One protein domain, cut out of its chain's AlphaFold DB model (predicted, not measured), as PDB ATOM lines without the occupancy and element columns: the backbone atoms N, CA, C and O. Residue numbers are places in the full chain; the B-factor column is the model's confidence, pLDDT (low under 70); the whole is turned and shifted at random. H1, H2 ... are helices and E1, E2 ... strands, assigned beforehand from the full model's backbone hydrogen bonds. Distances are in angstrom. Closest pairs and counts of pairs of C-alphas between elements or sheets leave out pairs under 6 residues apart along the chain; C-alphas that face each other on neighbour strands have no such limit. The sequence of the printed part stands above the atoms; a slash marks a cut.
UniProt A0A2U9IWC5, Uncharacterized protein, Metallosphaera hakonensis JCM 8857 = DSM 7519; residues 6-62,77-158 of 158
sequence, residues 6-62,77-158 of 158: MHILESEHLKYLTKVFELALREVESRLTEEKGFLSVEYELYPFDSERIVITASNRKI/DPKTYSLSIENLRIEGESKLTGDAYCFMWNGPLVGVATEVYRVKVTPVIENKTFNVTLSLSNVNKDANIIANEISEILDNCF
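Overview. This is residues 6 to 62 and 77 to 158 of the 158 residues of an uncharacterized protein of Metallosphaera hakonensis JCM 8857 = DSM 7519 (UniProt A0A2U9IWC5). One twisted sheet of five antiparallel strands forms a wall, with two helices, H1 and H2, packed together over one of its faces and no named helix over the other. The hairpin of the two longest strands, E4 and E5, bends sharply, by 97 degrees at residue 108 and 92 degrees at residue 120. The printed part has 139 residues, with named elements in the order H1 E1 E2 E3 E4 E5 H2; the sheet's order is E1 E2 E3 E4 E5, and the class is mixed, helices and strands. The whole is compact, with a radius of gyration of the C-alphas of 15.5 A, and elongated, spanning 46 by 29 by 27 A.

Arrangement. In the sheet, edge strand E1, residues 40 to 46, forms a hairpin with E2, residues 52 to 58; N 42 and O 56 are 2.8 A apart. E3, residues 80 to 91, is antiparallel to E2, with N 55 and O 83 at 2.8 A. E3 begins a meander, each strand the antiparallel neighbour of the one before, with E4, residues 95 to 112, and edge strand E5, residues 115 to 133. N 84 and O 101 are 2.8 A apart between E3 and E4, as are N 104 and O 122 between E4 and E5. H1, residues 14 to 34, is on the sheet at a height of 8.7 A, over E2 and along the strands, at 12 degrees on the local plane. H2, residues 139 to 157, is on the same face at a height of 5.8 A, over E3 and only just not over E4, on which 2 of its C-alphas fall; it runs slantwise to the strands, at 49 degrees to E3 on the local plane. H1 and H2 touch, the same way at a steep tilt of 49 degrees; their closest C-alphas, of Ala 24 and Ala 143, are 4.5 A apart. E1 and E5 are apart. Of the O i to N i+4 pairs, 16 of 17 in H1 and 14 of 15 in H2 are within hydrogen-bond range. Residues 6 to 7 pair antiparallel with residues 89 to 90 of E3.

Along the chain. E4 is 41.7 A long, E5 39.3 A, E3 32.7 A, E2 19.9 A and E1 19.7 A, from first to last C-alpha. H1 is 29.9 A long, from C-alpha 14 at (-48.940, 29.287, -5.355), and H2 26.8 A, ending with C-alpha 157 at (-22.592, 19.593, -2.997). C-alpha 112, where E4 ends, is at (-33.803, 7.504, 19.784).

Size, cuts and confidence. The two C-alphas farthest apart, of Glu 93 and Ala 113, are 47.4 A apart. Residues 63 to 76 are not printed, in the link from E2 to E3; C-alphas 62 and 77 are 10.4 A apart across this cut. The links that are printed whole are tight. Mean pLDDT of the printed part is 81.4; it is under 70 at residues 46 to 50, 60 to 62, 77 to 79, 107 to 120 and 126 to 127.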
ATOM      1  N   MET A   6     -42.027  39.288  -2.909       81.69
ATOM      2  CA  MET A   6     -43.184  38.639  -2.310       81.69
ATOM      3  C   MET A   6     -42.798  37.255  -1.796       81.69
ATOM      4  O   MET A   6     -42.066  36.514  -2.458       81.69
ATOM      5  N   HIS A   7     -43.314  36.893  -0.627       79.69
ATOM      6  CA  HIS A   7     -43.224  35.530  -0.121       79.69
ATOM      7  C   HIS A   7     -43.964  34.573  -1.055       79.69
ATOM      8  O   HIS A   7     -45.056  34.882  -1.535       79.69
ATOM      9  N   ILE A   8     -43.399  33.394  -1.326       78.44
ATOM     10  CA  ILE A   8     -44.024  32.459  -2.272       78.44
ATOM     11  C   ILE A   8     -45.431  32.027  -1.826       78.44
ATOM     12  O   ILE A   8     -46.304  31.803  -2.664       78.44
ATOM     13  N   LEU A   9     -45.666  31.974  -0.512       77.25
ATOM     14  CA  LEU A   9     -46.959  31.631   0.091       77.25
ATOM     15  C   LEU A   9     -48.042  32.676  -0.181       77.25
ATOM     16  O   LEU A   9     -49.226  32.350  -0.203       77.25
ATOM     17  N   GLU A  10     -47.633  33.922  -0.394       76.88
ATOM     18  CA  GLU A  10     -48.520  35.048  -0.676       76.88
ATOM     19  C   GLU A  10     -48.792  35.201  -2.181       76.88
ATOM     20  O   GLU A  10     -49.632  36.004  -2.584       76.88
ATOM     21  N   SER A  11     -48.116  34.408  -3.021       78.62
ATOM     22  CA  SER A  11     -48.250  34.477  -4.471       78.62
ATOM     23  C   SER A  11     -49.605  33.968  -4.957       78.62
ATOM     24  O   SER A  11     -50.028  32.850  -4.650       78.62
ATOM     25  N   GLU A  12     -50.230  34.721  -5.863       84.38
ATOM     26  CA  GLU A  12     -51.397  34.251  -6.621       84.38
ATOM     27  C   GLU A  12     -51.096  33.004  -7.478       84.38
ATOM     28  O   GLU A  12     -52.000  32.255  -7.857       84.38
ATOM     29  N   HIS A  13     -49.812  32.732  -7.730       84.56
ATOM     30  CA  HIS A  13     -49.331  31.572  -8.465       84.56
ATOM     31  C   HIS A  13     -49.008  30.367  -7.574       84.56
ATOM     32  O   HIS A  13     -48.508  29.375  -8.098       84.56
ATOM     33  N   LEU A  14     -49.315  30.375  -6.272       83.62
ATOM     34  CA  LEU A  14     -48.940  29.287  -5.355       83.62
ATOM     35  C   LEU A  14     -49.306  27.894  -5.893       83.62
ATOM     36  O   LEU A  14     -48.450  27.021  -5.994       83.62
ATOM     37  N   LYS A  15     -50.549  27.701  -6.357       85.56
ATOM     38  CA  LYS A  15     -50.997  26.419  -6.936       85.56
ATOM     39  C   LYS A  15     -50.214  26.022  -8.192       85.56
ATOM     40  O   LYS A  15     -49.989  24.837  -8.438       85.56
ATOM     41  N   TYR A  16     -49.848  27.005  -9.012       89.94
ATOM     42  CA  TYR A  16     -49.016  26.785 -10.190       89.94
ATOM     43  C   TYR A  16     -47.617  26.329  -9.767       89.94
ATOM     44  O   TYR A  16     -47.145  25.294 -10.232       89.94
ATOM     45  N   LEU A  17     -47.005  27.049  -8.827       88.50
ATOM     46  CA  LEU A  17     -45.654  26.795  -8.337       88.50
ATOM     47  C   LEU A  17     -45.542  25.450  -7.621       88.50
ATOM     48  O   LEU A  17     -44.588  24.726  -7.880       88.50
ATOM     49  N   THR A  18     -46.537  25.048  -6.822       87.06
ATOM     50  CA  THR A  18     -46.577  23.704  -6.219       87.06
ATOM     51  C   THR A  18     -46.433  22.622  -7.286       87.06
ATOM     52  O   THR A  18     -45.587  21.743  -7.165       87.06
ATOM     53  N   LYS A  19     -47.198  22.722  -8.379       90.62
ATOM     54  CA  LYS A  19     -47.142  21.738  -9.465       90.62
ATOM     55  C   LYS A  19     -45.804  21.761 -10.206       90.62
ATOM     56  O   LYS A  19     -45.308  20.711 -10.608       90.62
ATOM     57  N   VAL A  20     -45.238  22.949 -10.416       92.69
ATOM     58  CA  VAL A  20     -43.910  23.109 -11.024       92.69
ATOM     59  C   VAL A  20     -42.847  22.421 -10.163       92.69
ATOM     60  O   VAL A  20     -42.067  21.634 -10.692       92.69
ATOM     61  N   PHE A  21     -42.850  22.656  -8.849       91.69
ATOM     62  CA  PHE A  21     -41.895  22.041  -7.930       91.69
ATOM     63  C   PHE A  21     -42.053  20.529  -7.819       91.69
ATOM     64  O   PHE A  21     -41.052  19.825  -7.853       91.69
ATOM     65  N   GLU A  22     -43.278  20.006  -7.733       91.00
ATOM     66  CA  GLU A  22     -43.507  18.556  -7.710       91.00
ATOM     67  C   GLU A  22     -42.906  17.862  -8.939       91.00
ATOM     68  O   GLU A  22     -42.300  16.798  -8.824       91.00
ATOM     69  N   LEU A  23     -43.054  18.461 -10.125       94.88
ATOM     70  CA  LEU A  23     -42.468  17.921 -11.352       94.88
ATOM     71  C   LEU A  23     -40.948  18.066 -11.370       94.88
ATOM     72  O   LEU A  23     -40.257  17.116 -11.729       94.88
ATOM     73  N   ALA A  24     -40.433  19.224 -10.953       94.62
ATOM     74  CA  ALA A  24     -39.000  19.470 -10.890       94.62
ATOM     75  C   ALA A  24     -38.294  18.500  -9.932       94.62
ATOM     76  O   ALA A  24     -37.237  17.971 -10.254       94.62
ATOM     77  N   LEU A  25     -38.890  18.222  -8.771       93.50
ATOM     78  CA  LEU A  25     -38.303  17.337  -7.767       93.50
ATOM     79  C   LEU A  25     -38.310  15.871  -8.191       93.50
ATOM     80  O   LEU A  25     -37.340  15.173  -7.917       93.50
ATOM     81  N   ARG A  26     -39.334  15.417  -8.923       94.25
ATOM     82  CA  ARG A  26     -39.328  14.079  -9.542       94.25
ATOM     83  C   ARG A  26     -38.235  13.930 -10.595       94.25
ATOM     84  O   ARG A  26     -37.609  12.880 -10.684       94.25
ATOM     85  N   GLU A  27     -38.000  14.972 -11.385       95.06
ATOM     86  CA  GLU A  27     -36.896  14.994 -12.348       95.06
ATOM     87  C   GLU A  27     -35.539  14.946 -11.626       95.06
ATOM     88  O   GLU A  27     -34.670  14.158 -11.988       95.06
ATOM     89  N   VAL A  28     -35.363  15.732 -10.557       94.31
ATOM     90  CA  VAL A  28     -34.145  15.701  -9.729       94.31
ATOM     91  C   VAL A  28     -33.938  14.323  -9.091       94.31
ATOM     92  O   VAL A  28     -32.820  13.813  -9.097       94.31
ATOM     93  N   GLU A  29     -34.998  13.700  -8.576       93.44
ATOM     94  CA  GLU A  29     -34.977  12.336  -8.040       93.44
ATOM     95  C   GLU A  29     -34.498  11.324  -9.091       93.44
ATOM     96  O   GLU A  29     -33.574  10.550  -8.824       93.44
ATOM     97  N   SER A  30     -35.067  11.363 -10.302       93.31
ATOM     98  CA  SER A  30     -34.654  10.501 -11.418       93.31
ATOM     99  C   SER A  30     -33.176  10.706 -11.762       93.31
ATOM    100  O   SER A  30     -32.425   9.738 -11.808       93.31
ATOM    101  N   ARG A  31     -32.687  11.948 -11.866       93.50
ATOM    102  CA  ARG A  31     -31.259  12.216 -12.141       93.50
ATOM    103  C   ARG A  31     -30.333  11.693 -11.048       93.50
ATOM    104  O   ARG A  31     -29.305  11.080 -11.329       93.50
ATOM    105  N   LEU A  32     -30.682  11.913  -9.783       90.06
ATOM    106  CA  LEU A  32     -29.872  11.443  -8.660       90.06
ATOM    107  C   LEU A  32     -29.831   9.909  -8.584       90.06
ATOM    108  O   LEU A  32     -28.785   9.335  -8.275       90.06
ATOM    109  N   THR A  33     -30.936   9.237  -8.887       88.38
ATOM    110  CA  THR A  33     -31.001   7.770  -8.863       88.38
ATOM    111  C   THR A  33     -30.358   7.137 -10.099       88.38
ATOM    112  O   THR A  33     -29.533   6.234  -9.966       88.38
ATOM    113  N   GLU A  34     -30.671   7.628 -11.298       90.44
ATOM    114  CA  GLU A  34     -30.251   7.035 -12.572       90.44
ATOM    115  C   GLU A  34     -28.842   7.461 -13.005       90.44
ATOM    116  O   GLU A  34     -28.068   6.629 -13.479       90.44
ATOM    117  N   GLU A  35     -28.478   8.735 -12.830       88.75
ATOM    118  CA  GLU A  35     -27.195   9.270 -13.311       88.75
ATOM    119  C   GLU A  35     -26.106   9.232 -12.236       88.75
ATOM    120  O   GLU A  35     -24.944   8.938 -12.530       88.75
ATOM    121  N   LYS A  36     -26.465   9.536 -10.982       84.69
ATOM    122  CA  LYS A  36     -25.514   9.584  -9.853       84.69
ATOM    123  C   LYS A  36     -25.471   8.287  -9.041       84.69
ATOM    124  O   LYS A  36     -24.534   8.099  -8.267       84.69
ATOM    125  N   GLY A  37     -26.434   7.385  -9.236       85.44
ATOM    126  CA  GLY A  37     -26.458   6.063  -8.606       85.44
ATOM    127  C   GLY A  37     -26.858   6.061  -7.129       85.44
ATOM    128  O   GLY A  37     -26.556   5.091  -6.430       85.44
ATOM    129  N   PHE A  38     -27.519   7.117  -6.639       84.12
ATOM    130  CA  PHE A  38     -28.074   7.114  -5.284       84.12
ATOM    131  C   PHE A  38     -29.174   6.051  -5.166       84.12
ATOM    132  O   PHE A  38     -30.019   5.908  -6.046       84.12
ATOM    133  N   LEU A  39     -29.177   5.301  -4.062       82.25
ATOM    134  CA  LEU A  39     -30.125   4.197  -3.849       82.25
ATOM    135  C   LEU A  39     -31.455   4.653  -3.246       82.25
ATOM    136  O   LEU A  39     -32.451   3.937  -3.331       82.25
ATOM    137  N   SER A  40     -31.460   5.809  -2.588       81.50
ATOM    138  CA  SER A  40     -32.652   6.419  -2.009       81.50
ATOM    139  C   SER A  40     -32.522   7.930  -2.087       81.50
ATOM    140  O   SER A  40     -31.506   8.503  -1.685       81.50
ATOM    141  N   VAL A  41     -33.560   8.556  -2.628       82.94
ATOM    142  CA  VAL A  41     -33.707  10.001  -2.715       82.94
ATOM    143  C   VAL A  41     -35.098  10.335  -2.206       82.94
ATOM    144  O   VAL A  41     -36.082   9.739  -2.632       82.94
ATOM    145  N   GLU A  42     -35.170  11.268  -1.271       85.50
ATOM    146  CA  GLU A  42     -36.405  11.747  -0.667       85.50
ATOM    147  C   GLU A  42     -36.433  13.267  -0.785       85.50
ATOM    148  O   GLU A  42     -35.397  13.929  -0.681       85.50
ATOM    149  N   TYR A  43     -37.614  13.834  -1.000       83.50
ATOM    150  CA  TYR A  43     -37.796  15.275  -0.956       83.50
ATOM    151  C   TYR A  43     -39.020  15.635  -0.133       83.50
ATOM    152  O   TYR A  43     -40.062  14.982  -0.186       83.50
ATOM    153  N   GLU A  44     -38.890  16.729   0.598       81.44
ATOM    154  CA  GLU A  44     -39.956  17.317   1.380       81.44
ATOM    155  C   GLU A  44     -40.195  18.725   0.861       81.44
ATOM    156  O   GLU A  44     -39.331  19.608   0.900       81.44
ATOM    157  N   LEU A  45     -41.403  18.919   0.352       74.38
ATOM    158  CA  LEU A  45     -41.943  20.226   0.062       74.38
ATOM    159  C   LEU A  45     -42.661  20.695   1.325       74.38
ATOM    160  O   LEU A  45     -43.674  20.110   1.706       74.38
ATOM    161  N   TYR A  46     -42.207  21.803   1.913       69.06
ATOM    162  CA  TYR A  46     -42.926  22.499   2.982       69.06
ATOM    163  C   TYR A  46     -43.579  23.807   2.487       69.06
ATOM    164  O   TYR A  46     -43.342  24.875   3.063       69.06
ATOM    165  N   PRO A  47     -44.423  23.775   1.434       50.81
ATOM    166  CA  PRO A  47     -44.975  24.963   0.802       50.81
ATOM    167  C   PRO A  47     -46.132  25.564   1.605       50.81
ATOM    168  O   PRO A  47     -46.810  26.433   1.083       50.81
ATOM    169  N   PHE A  48     -46.407  25.091   2.825       48.19
ATOM    170  CA  PHE A  48     -47.477  25.621   3.678       48.19
ATOM    171  C   PHE A  48     -46.999  26.079   5.062       48.19
ATOM    172  O   PHE A  48     -47.786  26.705   5.759       48.19
ATOM    173  N   ASP A  49     -45.727  25.845   5.426       53.38
ATOM    174  CA  ASP A  49     -45.209  26.188   6.764       53.38
ATOM    175  C   ASP A  49     -43.820  26.852   6.780       53.38
ATOM    176  O   ASP A  49     -43.520  27.563   7.736       53.38
ATOM    177  N   SER A  50     -42.938  26.634   5.789       57.03
ATOM    178  CA  SER A  50     -41.537  27.094   5.923       57.03
ATOM    179  C   SER A  50     -40.832  27.576   4.655       57.03
ATOM    180  O   SER A  50     -39.633  27.828   4.716       57.03
ATOM    181  N   GLU A  51     -41.534  27.740   3.525       73.38
ATOM    182  CA  GLU A  51     -40.931  28.272   2.278       73.38
ATOM    183  C   GLU A  51     -39.673  27.503   1.858       73.38
ATOM    184  O   GLU A  51     -38.723  28.064   1.305       73.38
ATOM    185  N   ARG A  52     -39.672  26.207   2.189       80.25
ATOM    186  CA  ARG A  52     -38.487  25.368   2.183       80.25
ATOM    187  C   ARG A  52     -38.692  24.119   1.352       80.25
ATOM    188  O   ARG A  52     -39.745  23.476   1.399       80.25
ATOM    189  N   ILE A  53     -37.630  23.756   0.655       83.81
ATOM    190  CA  ILE A  53     -37.487  22.502  -0.066       83.81
ATOM    191  C   ILE A  53     -36.295  21.778   0.532       83.81
ATOM    192  O   ILE A  53     -35.196  22.326   0.560       83.81
ATOM    193  N   VAL A  54     -36.511  20.554   1.001       84.81
ATOM    194  CA  VAL A  54     -35.426  19.686   1.460       84.81
ATOM    195  C   VAL A  54     -35.331  18.508   0.512       84.81
ATOM    196  O   VAL A  54     -36.333  17.863   0.231       84.81
ATOM    197  N   ILE A  55     -34.131  18.226   0.020       85.00
ATOM    198  CA  ILE A  55     -33.825  17.044  -0.785       85.00
ATOM    199  C   ILE A  55     -32.746  16.274  -0.045       85.00
ATOM    200  O   ILE A  55     -31.708  16.845   0.278       85.00
ATOM    201  N   THR A  56     -32.970  14.991   0.204       83.69
ATOM    202  CA  THR A  56     -32.019  14.097   0.864       83.69
ATOM    203  C   THR A  56     -31.707  12.931  -0.059       83.69
ATOM    204  O   THR A  56     -32.608  12.253  -0.536       83.69
ATOM    205  N   ALA A  57     -30.424  12.687  -0.310       83.44
ATOM    206  CA  ALA A  57     -29.935  11.611  -1.159       83.44
ATOM    207  C   ALA A  57     -28.957  10.725  -0.379       83.44
ATOM    208  O   ALA A  57     -28.074  11.209   0.338       83.44
ATOM    209  N   SER A  58     -29.110   9.410  -0.502       77.75
ATOM    210  CA  SER A  58     -28.295   8.437   0.220       77.75
ATOM    211  C   SER A  58     -27.953   7.217  -0.629       77.75
ATOM    212  O   SER A  58     -28.709   6.792  -1.505       77.75
ATOM    213  N   ASN A  59     -26.793   6.626  -0.350       72.75
ATOM    214  CA  ASN A  59     -26.342   5.388  -0.980       72.75
ATOM    215  C   ASN A  59     -26.828   4.156  -0.199       72.75
ATOM    216  O   ASN A  59     -26.252   3.075  -0.307       72.75
ATOM    217  N   ARG A  60     -27.906   4.307   0.585       67.25
ATOM    218  CA  ARG A  60     -28.583   3.233   1.308       67.25
ATOM    219  C   ARG A  60     -30.088   3.420   1.207       67.25
ATOM    220  O   ARG A  60     -30.598   4.484   1.512       67.25
ATOM    221  N   LYS A  61     -30.816   2.361   0.877       55.59
ATOM    222  CA  LYS A  61     -32.278   2.359   0.975       55.59
ATOM    223  C   LYS A  61     -32.663   2.316   2.460       55.59
ATOM    224  O   LYS A  61     -32.444   1.302   3.124       55.59
ATOM    225  N   ILE A  62     -33.138   3.426   3.026       49.62
ATOM    226  CA  ILE A  62     -33.598   3.466   4.421       49.62
ATOM    227  C   ILE A  62     -34.914   2.672   4.480       49.62
ATOM    228  O   ILE A  62     -35.934   3.141   3.992       49.62
ATOM    229  N   ASP A  77     -23.321   3.027   5.387       52.47
ATOM    230  CA  ASP A  77     -23.199   3.973   4.285       52.47
ATOM    231  C   ASP A  77     -22.540   5.239   4.858       52.47
ATOM    232  O   ASP A  77     -23.085   5.825   5.811       52.47
ATOM    233  N   PRO A  78     -21.327   5.601   4.407       57.72
ATOM    234  CA  PRO A  78     -20.531   6.592   5.104       57.72
ATOM    235  C   PRO A  78     -21.107   8.002   4.969       57.72
ATOM    236  O   PRO A  78     -20.719   8.840   5.780       57.72
ATOM    237  N   LYS A  79     -21.986   8.266   3.983       67.56
ATOM    238  CA  LYS A  79     -22.415   9.624   3.625       67.56
ATOM    239  C   LYS A  79     -23.858   9.668   3.108       67.56
ATOM    240  O   LYS A  79     -24.160   9.148   2.042       67.56
ATOM    241  N   THR A  80     -24.725  10.354   3.842       80.25
ATOM    242  CA  THR A  80     -26.013  10.850   3.335       80.25
ATOM    243  C   THR A  80     -25.848  12.341   3.076       80.25
ATOM    244  O   THR A  80     -25.208  13.023   3.875       80.25
ATOM    245  N   TYR A  81     -26.413  12.865   1.999       85.19
ATOM    246  CA  TYR A  81     -26.338  14.288   1.700       85.19
ATOM    247  C   TYR A  81     -27.725  14.918   1.662       85.19
ATOM    248  O   TYR A  81     -28.681  14.271   1.244       85.19
ATOM    249  N   SER A  82     -27.825  16.179   2.069       87.69
ATOM    250  CA  SER A  82     -29.057  16.956   1.975       87.69
ATOM    251  C   SER A  82     -28.800  18.343   1.405       87.69
ATOM    252  O   SER A  82     -27.801  18.978   1.735       87.69
ATOM    253  N   LEU A  83     -29.739  18.823   0.600       89.88
ATOM    254  CA  LEU A  83     -29.866  20.205   0.157       89.88
ATOM    255  C   LEU A  83     -31.126  20.792   0.793       89.88
ATOM    256  O   LEU A  83     -32.203  20.219   0.660       89.88
ATOM    257  N   SER A  84     -30.985  21.928   1.469       90.00
ATOM    258  CA  SER A  84     -32.096  22.765   1.924       90.00
ATOM    259  C   SER A  84     -32.111  24.037   1.087       90.00
ATOM    260  O   SER A  84     -31.093  24.721   1.022       90.00
ATOM    261  N   ILE A  85     -33.231  24.352   0.440       90.19
ATOM    262  CA  ILE A  85     -33.480  25.659  -0.175       90.19
ATOM    263  C   ILE A  85     -34.535  26.348   0.678       90.19
ATOM    264  O   ILE A  85     -35.635  25.820   0.814       90.19
ATOM    265  N   GLU A  86     -34.199  27.492   1.256       89.19
ATOM    266  CA  GLU A  86     -35.010  28.217   2.236       89.19
ATOM    267  C   GLU A  86     -35.321  29.635   1.753       89.19
ATOM    268  O   GLU A  86     -34.737  30.117   0.780       89.19
ATOM    269  N   ASN A  87     -36.234  30.318   2.452       87.00
ATOM    270  CA  ASN A  87     -36.602  31.713   2.187       87.00
ATOM    271  C   ASN A  87     -37.037  31.958   0.733       87.00
ATOM    272  O   ASN A  87     -36.662  32.974   0.142       87.00
ATOM    273  N   LEU A  88     -37.808  31.032   0.150       88.12
ATOM    274  CA  LEU A  88     -38.258  31.140  -1.236       88.12
ATOM    275  C   LEU A  88     -39.142  32.373  -1.465       88.12
ATOM    276  O   LEU A  88     -40.186  32.547  -0.833       88.12
ATOM    277  N   ARG A  89     -38.749  33.205  -2.430       87.69
ATOM    278  CA  ARG A  89     -39.407  34.480  -2.749       87.69
ATOM    279  C   ARG A  89     -39.577  34.665  -4.241       87.69
ATOM    280  O   ARG A  89     -38.772  34.181  -5.030       87.69
ATOM    281  N   ILE A  90     -40.602  35.416  -4.618       86.75
ATOM    282  CA  ILE A  90     -40.772  35.917  -5.978       86.75
ATOM    283  C   ILE A  90     -40.386  37.393  -5.986       86.75
ATOM    284  O   ILE A  90     -40.989  38.217  -5.304       86.75
ATOM    285  N   GLU A  91     -39.351  37.718  -6.741       87.31
ATOM    286  CA  GLU A  91     -38.911  39.073  -7.036       87.31
ATOM    287  C   GLU A  91     -39.468  39.508  -8.397       87.31
ATOM    288  O   GLU A  91     -39.377  38.779  -9.390       87.31
ATOM    289  N   GLY A  92     -40.030  40.716  -8.458       83.38
ATOM    290  CA  GLY A  92     -40.708  41.185  -9.666       83.38
ATOM    291  C   GLY A  92     -41.872  40.274 -10.056       83.38
ATOM    292  O   GLY A  92     -42.549  39.705  -9.201       83.38
ATOM    293  N   GLU A  93     -42.106  40.128 -11.358       81.56
ATOM    294  CA  GLU A  93     -43.234  39.337 -11.860       81.56
ATOM    295  C   GLU A  93     -42.947  37.830 -11.943       81.56
ATOM    296  O   GLU A  93     -43.887  37.045 -11.982       81.56
ATOM    297  N   SER A  94     -41.682  37.393 -12.009       87.69
ATOM    298  CA  SER A  94     -41.391  35.994 -12.370       87.69
ATOM    299  C   SER A  94     -40.075  35.406 -11.872       87.69
ATOM    300  O   SER A  94     -39.760  34.253 -12.187       87.69
ATOM    301  N   LYS A  95     -39.279  36.162 -11.115       92.50
ATOM    302  CA  LYS A  95     -37.976  35.690 -10.659       92.50
ATOM    303  C   LYS A  95     -38.126  35.012  -9.306       92.50
ATOM    304  O   LYS A  95     -38.497  35.653  -8.337       92.50
ATOM    305  N   LEU A  96     -37.836  33.722  -9.236       91.25
ATOM    306  CA  LEU A  96     -37.905  32.936  -8.012       91.25
ATOM    307  C   LEU A  96     -36.502  32.825  -7.404       91.25
ATOM    308  O   LEU A  96     -35.577  32.346  -8.063       91.25
ATOM    309  N   THR A  97     -36.350  33.265  -6.158       92.38
ATOM    310  CA  THR A  97     -35.082  33.276  -5.420       92.38
ATOM    311  C   THR A  97     -35.181  32.502  -4.108       92.38
ATOM    312  O   THR A  97     -36.277  32.286  -3.598       92.38
ATOM    313  N   GLY A  98     -34.042  32.058  -3.572       91.00
ATOM    314  CA  GLY A  98     -33.942  31.404  -2.266       91.00
ATOM    315  C   GLY A  98     -32.494  31.153  -1.845       91.00
ATOM    316  O   GLY A  98     -31.562  31.317  -2.637       91.00
ATOM    317  N   ASP A  99     -32.317  30.721  -0.601       90.69
ATOM    318  CA  ASP A  99     -31.012  30.438  -0.008       90.69
ATOM    319  C   ASP A  99     -30.775  28.928   0.043       90.69
ATOM    320  O   ASP A  99     -31.533  28.196   0.675       90.69
ATOM    321  N   ALA A 100     -29.724  28.451  -0.619       91.12
ATOM    322  CA  ALA A 100     -29.384  27.039  -0.709       91.12
ATOM    323  C   ALA A 100     -28.220  26.665   0.222       91.12
ATOM    324  O   ALA A 100     -27.139  27.267   0.193       91.12
ATOM    325  N   TYR A 101     -28.434  25.604   0.997       89.19
ATOM    326  CA  TYR A 101     -27.506  25.057   1.981       89.19
ATOM    327  C   TYR A 101     -27.324  23.561   1.763       89.19
ATOM    328  O   TYR A 101     -28.301  22.821   1.659       89.19
ATOM    329  N   CYS A 102     -26.075  23.104   1.755       88.19
ATOM    330  CA  CYS A 102     -25.765  21.690   1.599       88.19
ATOM    331  C   CYS A 102     -25.130  21.107   2.850       88.19
ATOM    332  O   CYS A 102     -24.194  21.669   3.422       88.19
ATOM    333  N   PHE A 103     -25.609  19.930   3.229       85.00
ATOM    334  CA  PHE A 103     -25.209  19.215   4.426       85.00
ATOM    335  C   PHE A 103     -24.804  17.794   4.066       85.00
ATOM    336  O   PHE A 103     -25.443  17.123   3.262       85.00
ATOM    337  N   MET A 104     -23.753  17.310   4.713       85.00
ATOM    338  CA  MET A 104     -23.345  15.918   4.678       85.00
ATOM    339  C   MET A 104     -23.540  15.327   6.072       85.00
ATOM    340  O   MET A 104     -22.935  15.768   7.053       85.00
ATOM    341  N   TRP A 105     -24.376  14.305   6.146       77.62
ATOM    342  CA  TRP A 105     -24.645  13.525   7.336       77.62
ATOM    343  C   TRP A 105     -23.717  12.315   7.362       77.62
ATOM    344  O   TRP A 105     -23.812  11.399   6.542       77.62
ATOM    345  N   ASN A 106     -22.832  12.307   8.351       72.06
ATOM    346  CA  ASN A 106     -21.817  11.292   8.573       72.06
ATOM    347  C   ASN A 106     -21.965  10.669   9.966       72.06
ATOM    348  O   ASN A 106     -22.664  11.171  10.848       72.06
ATOM    349  N   GLY A 107     -21.219   9.590  10.188       62.66
ATOM    350  CA  GLY A 107     -21.123   8.940  11.491       62.66
ATOM    351  C   GLY A 107     -22.182   7.858  11.723       62.66
ATOM    352  O   GLY A 107     -22.986   7.566  10.829       62.66
ATOM    353  N   PRO A 108     -22.136   7.216  12.904       58.66
ATOM    354  CA  PRO A 108     -23.016   6.105  13.225       58.66
ATOM    355  C   PRO A 108     -24.472   6.563  13.289       58.66
ATOM    356  O   PRO A 108     -24.770   7.696  13.676       58.66
ATOM    357  N   LEU A 109     -25.366   5.647  12.927       59.94
ATOM    358  CA  LEU A 109     -26.785   5.773  13.211       59.94
ATOM    359  C   LEU A 109     -27.010   5.556  14.712       59.94
ATOM    360  O   LEU A 109     -26.550   4.561  15.272       59.94
ATOM    361  N   VAL A 110     -27.705   6.483  15.359       54.81
ATOM    362  CA  VAL A 110     -28.106   6.404  16.762       54.81
ATOM    363  C   VAL A 110     -29.621   6.373  16.820       54.81
ATOM    364  O   VAL A 110     -30.292   7.256  16.290       54.81
ATOM    365  N   GLY A 111     -30.150   5.327  17.448       49.41
ATOM    366  CA  GLY A 111     -31.576   5.199  17.704       49.41
ATOM    367  C   GLY A 111     -32.000   6.073  18.882       49.41
ATOM    368  O   GLY A 111     -31.385   6.013  19.949       49.41
ATOM    369  N   VAL A 112     -33.066   6.846  18.703       44.97
ATOM    370  CA  VAL A 112     -33.803   7.504  19.784       44.97
ATOM    371  C   VAL A 112     -35.241   7.000  19.696       44.97
ATOM    372  O   VAL A 112     -35.971   7.337  18.770       44.97
ATOM    373  N   ALA A 113     -35.641   6.152  20.646       59.22
ATOM    374  CA  ALA A 113     -36.931   5.456  20.624       59.22
ATOM    375  C   ALA A 113     -37.163   4.663  19.314       59.22
ATOM    376  O   ALA A 113     -36.449   3.692  19.072       59.22
ATOM    377  N   THR A 114     -38.157   5.038  18.503       52.12
ATOM    378  CA  THR A 114     -38.516   4.386  17.226       52.12
ATOM    379  C   THR A 114     -37.816   4.990  16.007       52.12
ATOM    380  O   THR A 114     -38.042   4.527  14.894       52.12
ATOM    381  N   GLU A 115     -36.989   6.018  16.192       44.69
ATOM    382  CA  GLU A 115     -36.367   6.783  15.108       44.69
ATOM    383  C   GLU A 115     -34.845   6.632  15.127       44.69
ATOM    384  O   GLU A 115     -34.239   6.362  16.166       44.69
ATOM    385  N   VAL A 116     -34.207   6.795  13.966       54.47
ATOM    386  CA  VAL A 116     -32.770   6.571  13.789       54.47
ATOM    387  C   VAL A 116     -32.132   7.793  13.134       54.47
ATOM    388  O   VAL A 116     -32.546   8.214  12.060       54.47
ATOM    389  N   TYR A 117     -31.089   8.334  13.763       53.25
ATOM    390  CA  TYR A 117     -30.459   9.602  13.386       53.25
ATOM    391  C   TYR A 117     -28.965   9.443  13.112       53.25
ATOM    392  O   TYR A 117     -28.287   8.675  13.789       53.25
ATOM    393  N   ARG A 118     -28.397  10.215  12.178       64.19
ATOM    394  CA  ARG A 118     -26.933  10.339  12.039       64.19
ATOM    395  C   ARG A 118     -26.409  11.435  12.961       64.19
ATOM    396  O   ARG A 118     -26.904  12.555  12.947       64.19
ATOM    397  N   VAL A 119     -25.380  11.117  13.745       57.94
ATOM    398  CA  VAL A 119     -24.903  11.987  14.841       57.94
ATOM    399  C   VAL A 119     -24.098  13.195  14.356       57.94
ATOM    400  O   VAL A 119     -23.971  14.175  15.086       57.94
ATOM    401  N   LYS A 120     -23.516  13.148  13.151       68.31
ATOM    402  CA  LYS A 120     -22.616  14.203  12.672       68.31
ATOM    403  C   LYS A 120     -23.131  14.838  11.389       68.31
ATOM    404  O   LYS A 120     -22.993  14.262  10.316       68.31
ATOM    405  N   VAL A 121     -23.614  16.071  11.492       74.44
ATOM    406  CA  VAL A 121     -23.930  16.925  10.340       74.44
ATOM    407  C   VAL A 121     -22.740  17.834  10.063       74.44
ATOM    408  O   VAL A 121     -22.213  18.466  10.976       74.44
ATOM    409  N   THR A 122     -22.270  17.861   8.818       79.38
ATOM    410  CA  THR A 122     -21.181  18.735   8.365       79.38
ATOM    411  C   THR A 122     -21.707  19.617   7.233       79.38
ATOM    412  O   THR A 122     -22.148  19.054   6.230       79.38
ATOM    413  N   PRO A 123     -21.687  20.956   7.348       76.56
ATOM    414  CA  PRO A 123     -22.008  21.821   6.217       76.56
ATOM    415  C   PRO A 123     -20.961  21.630   5.108       76.56
ATOM    416  O   PRO A 123     -19.768  21.504   5.389       76.56
ATOM    417  N   VAL A 124     -21.417  21.549   3.858       76.44
ATOM    418  CA  VAL A 124     -20.573  21.346   2.665       76.44
ATOM    419  C   VAL A 124     -20.466  22.635   1.861       76.44
ATOM    420  O   VAL A 124     -19.369  23.045   1.493       76.44
ATOM    421  N   ILE A 125     -21.604  23.292   1.630       73.12
ATOM    422  CA  ILE A 125     -21.691  24.617   1.021       73.12
ATOM    423  C   ILE A 125     -22.636  25.444   1.874       73.12
ATOM    424  O   ILE A 125     -23.757  25.021   2.163       73.12
ATOM    425  N   GLU A 126     -22.175  26.631   2.237       65.81
ATOM    426  CA  GLU A 126     -23.001  27.652   2.856       65.81
ATOM    427  C   GLU A 126     -23.330  28.709   1.803       65.81
ATOM    428  O   GLU A 126     -22.437  29.207   1.112       65.81
ATOM    429  N   ASN A 127     -24.610  29.078   1.724       67.31
ATOM    430  CA  ASN A 127     -25.054  30.326   1.113       67.31
ATOM    431  C   ASN A 127     -24.893  30.408  -0.420       67.31
ATOM    432  O   ASN A 127     -24.424  31.417  -0.954       67.31
ATOM    433  N   LYS A 128     -25.290  29.352  -1.148       85.94
ATOM    434  CA  LYS A 128     -25.514  29.470  -2.597       85.94
ATOM    435  C   LYS A 128     -26.876  30.113  -2.839       85.94
ATOM    436  O   LYS A 128     -27.842  29.782  -2.166       85.94
ATOM    437  N   THR A 129     -26.973  30.995  -3.820       88.56
ATOM    438  CA  THR A 129     -28.265  31.574  -4.199       88.56
ATOM    439  C   THR A 129     -28.960  30.651  -5.190       88.56
ATOM    440  O   THR A 129     -28.408  30.385  -6.253       88.56
ATOM    441  N   PHE A 130     -30.168  30.201  -4.862       91.69
ATOM    442  CA  PHE A 130     -31.109  29.647  -5.831       91.69
ATOM    443  C   PHE A 130     -31.776  30.819  -6.552       91.69
ATOM    444  O   PHE A 130     -32.326  31.706  -5.897       91.69
ATOM    445  N   ASN A 131     -31.686  30.882  -7.881       93.88
ATOM    446  CA  ASN A 131     -32.199  32.023  -8.635       93.88
ATOM    447  C   ASN A 131     -32.588  31.629 -10.059       93.88
ATOM    448  O   ASN A 131     -31.732  31.432 -10.916       93.88
ATOM    449  N   VAL A 132     -33.890  31.590 -10.325       94.44
ATOM    450  CA  VAL A 132     -34.427  31.225 -11.636       94.44
ATOM    451  C   VAL A 132     -35.465  32.226 -12.113       94.44
ATOM    452  O   VAL A 132     -36.177  32.847 -11.331       94.44
ATOM    453  N   THR A 133     -35.583  32.376 -13.430       94.88
ATOM    454  CA  THR A 133     -36.652  33.171 -14.048       94.88
ATOM    455  C   THR A 133     -37.693  32.237 -14.643       94.88
ATOM    456  O   THR A 133     -37.380  31.428 -15.519       94.88
ATOM    457  N   LEU A 134     -38.931  32.351 -14.171       92.56
ATOM    458  CA  LEU A 134     -40.051  31.518 -14.591       92.56
ATOM    459  C   LEU A 134     -40.822  32.179 -15.736       92.56
ATOM    460  O   LEU A 134     -40.830  33.398 -15.901       92.56
ATOM    461  N   SER A 135     -41.479  31.366 -16.558       90.62
ATOM    462  CA  SER A 135     -42.392  31.865 -17.587       90.62
ATOM    463  C   SER A 135     -43.817  32.051 -17.072       90.62
ATOM    464  O   SER A 135     -44.612  32.697 -17.756       90.62
ATOM    465  N   LEU A 136     -44.157  31.423 -15.937       88.25
ATOM    466  CA  LEU A 136     -45.471  31.422 -15.278       88.25
ATOM    467  C   LEU A 136     -46.643  31.055 -16.204       88.25
ATOM    468  O   LEU A 136     -47.806  31.353 -15.946       88.25
ATOM    469  N   SER A 137     -46.335  30.373 -17.304       89.75
ATOM    470  CA  SER A 137     -47.283  30.047 -18.373       89.75
ATOM    471  C   SER A 137     -47.133  28.613 -18.863       89.75
ATOM    472  O   SER A 137     -48.089  28.037 -19.382       89.75
ATOM    473  N   ASN A 138     -45.971  27.986 -18.648       94.62
ATOM    474  CA  ASN A 138     -45.725  26.604 -19.039       94.62
ATOM    475  C   ASN A 138     -45.083  25.803 -17.903       94.62
ATOM    476  O   ASN A 138     -43.879  25.873 -17.678       94.62
ATOM    477  N   VAL A 139     -45.914  24.997 -17.236       94.44
ATOM    478  CA  VAL A 139     -45.532  24.199 -16.062       94.44
ATOM    479  C   VAL A 139     -44.323  23.300 -16.335       94.44
ATOM    480  O   VAL A 139     -43.421  23.238 -15.513       94.44
ATOM    481  N   ASN A 140     -44.277  22.621 -17.485       96.31
ATOM    482  CA  ASN A 140     -43.185  21.690 -17.794       96.31
ATOM    483  C   ASN A 140     -41.877  22.433 -18.081       96.31
ATOM    484  O   ASN A 140     -40.806  21.991 -17.679       96.31
ATOM    485  N   LYS A 141     -41.967  23.572 -18.778       96.25
ATOM    486  CA  LYS A 141     -40.800  24.417 -19.046       96.25
ATOM    487  C   LYS A 141     -40.210  24.935 -17.736       96.25
ATOM    488  O   LYS A 141     -39.007  24.819 -17.532       96.25
ATOM    489  N   ASP A 142     -41.059  25.470 -16.869       96.25
ATOM    490  CA  ASP A 142     -40.643  26.033 -15.586       96.25
ATOM    491  C   ASP A 142     -40.122  24.937 -14.644       96.25
ATOM    492  O   ASP A 142     -39.125  25.147 -13.958       96.25
ATOM    493  N   ALA A 143     -40.707  23.733 -14.684       96.31
ATOM    494  CA  ALA A 143     -40.231  22.592 -13.902       96.31
ATOM    495  C   ALA A 143     -38.822  22.170 -14.329       96.31
ATOM    496  O   ALA A 143     -37.962  21.965 -13.479       96.31
ATOM    497  N   ASN A 144     -38.550  22.123 -15.637       96.94
ATOM    498  CA  ASN A 144     -37.214  21.823 -16.151       96.94
ATOM    499  C   ASN A 144     -36.183  22.886 -15.750       96.94
ATOM    500  O   ASN A 144     -35.043  22.539 -15.453       96.94
ATOM    501  N   ILE A 145     -36.567  24.168 -15.725       96.75
ATOM    502  CA  ILE A 145     -35.689  25.253 -15.263       96.75
ATOM    503  C   ILE A 145     -35.319  25.038 -13.790       96.75
ATOM    504  O   ILE A 145     -34.137  25.049 -13.457       96.75
ATOM    505  N   ILE A 146     -36.311  24.789 -12.927       95.44
ATOM    506  CA  ILE A 146     -36.073  24.539 -11.498       95.44
ATOM    507  C   ILE A 146     -35.234  23.274 -11.290       95.44
ATOM    508  O   ILE A 146     -34.286  23.302 -10.512       95.44
ATOM    509  N   ALA A 147     -35.550  22.182 -11.989       95.88
ATOM    510  CA  ALA A 147     -34.811  20.929 -11.870       95.88
ATOM    511  C   ALA A 147     -33.333  21.110 -12.234       95.88
ATOM    512  O   ALA A 147     -32.467  20.630 -11.511       95.88
ATOM    513  N   ASN A 148     -33.045  21.842 -13.316       96.25
ATOM    514  CA  ASN A 148     -31.673  22.127 -13.731       96.25
ATOM    515  C   ASN A 148     -30.915  22.943 -12.682       96.25
ATOM    516  O   ASN A 148     -29.818  22.543 -12.310       96.25
ATOM    517  N   GLU A 149     -31.505  24.018 -12.154       95.56
ATOM    518  CA  GLU A 149     -30.863  24.831 -11.112       95.56
ATOM    519  C   GLU A 149     -30.579  24.004  -9.848       95.56
ATOM    520  O   GLU A 149     -29.479  24.047  -9.295       95.56
ATOM    521  N   ILE A 150     -31.547  23.193  -9.408       93.69
ATOM    522  CA  ILE A 150     -31.364  22.294  -8.263       93.69
ATOM    523  C   ILE A 150     -30.239  21.290  -8.549       93.69
ATOM    524  O   ILE A 150     -29.362  21.116  -7.706       93.69
ATOM    525  N   SER A 151     -30.221  20.652  -9.725       92.94
ATOM    526  CA  SER A 151     -29.146  19.732 -10.121       92.94
ATOM    527  C   SER A 151     -27.776  20.411 -10.118       92.94
ATOM    528  O   SER A 151     -26.828  19.850  -9.577       92.94
ATOM    529  N   GLU A 152     -27.665  21.632 -10.646       92.19
ATOM    530  CA  GLU A 152     -26.413  22.392 -10.646       92.19
ATOM    531  C   GLU A 152     -25.939  22.717  -9.225       92.19
ATOM    532  O   GLU A 152     -24.742  22.649  -8.929       92.19
ATOM    533  N   ILE A 153     -26.848  23.056  -8.307       91.25
ATOM    534  CA  ILE A 153     -26.501  23.237  -6.894       91.25
ATOM    535  C   ILE A 153     -25.989  21.916  -6.310       91.25
ATOM    536  O   ILE A 153     -24.903  21.900  -5.732       91.25
ATOM    537  N   LEU A 154     -26.720  20.818  -6.515       88.38
ATOM    538  CA  LEU A 154     -26.378  19.489  -6.002       88.38
ATOM    539  C   LEU A 154     -25.030  18.975  -6.524       88.38
ATOM    540  O   LEU A 154     -24.271  18.396  -5.754       88.38
ATOM    541  N   ASP A 155     -24.686  19.252  -7.782       87.94
ATOM    542  CA  ASP A 155     -23.388  18.902  -8.374       87.94
ATOM    543  C   ASP A 155     -22.202  19.575  -7.681       87.94
ATOM    544  O   ASP A 155     -21.082  19.073  -7.730       87.94
ATOM    545  N   ASN A 156     -22.431  20.714  -7.026       84.00
ATOM    546  CA  ASN A 156     -21.407  21.350  -6.204       84.00
ATOM    547  C   ASN A 156     -21.375  20.781  -4.777       84.00
ATOM    548  O   ASN A 156     -20.400  20.988  -4.057       84.00
ATOM    549  N   CYS A 157     -22.435  20.095  -4.355       79.56
ATOM    550  CA  CYS A 157     -22.592  19.593  -2.997       79.56
ATOM    551  C   CYS A 157     -22.099  18.155  -2.807       79.56
ATOM    552  O   CYS A 157     -21.768  17.799  -1.673       79.56
ATOM    553  N   PHE A 158     -22.088  17.334  -3.865       77.25
ATOM    554  CA  PHE A 158     -21.820  15.889  -3.803       77.25
ATOM    555  C   PHE A 158     -20.509  15.487  -4.482       77.25
ATOM    556  O   PHE A 158     -20.195  16.036  -5.560       77.25
TER     557      PHE A 158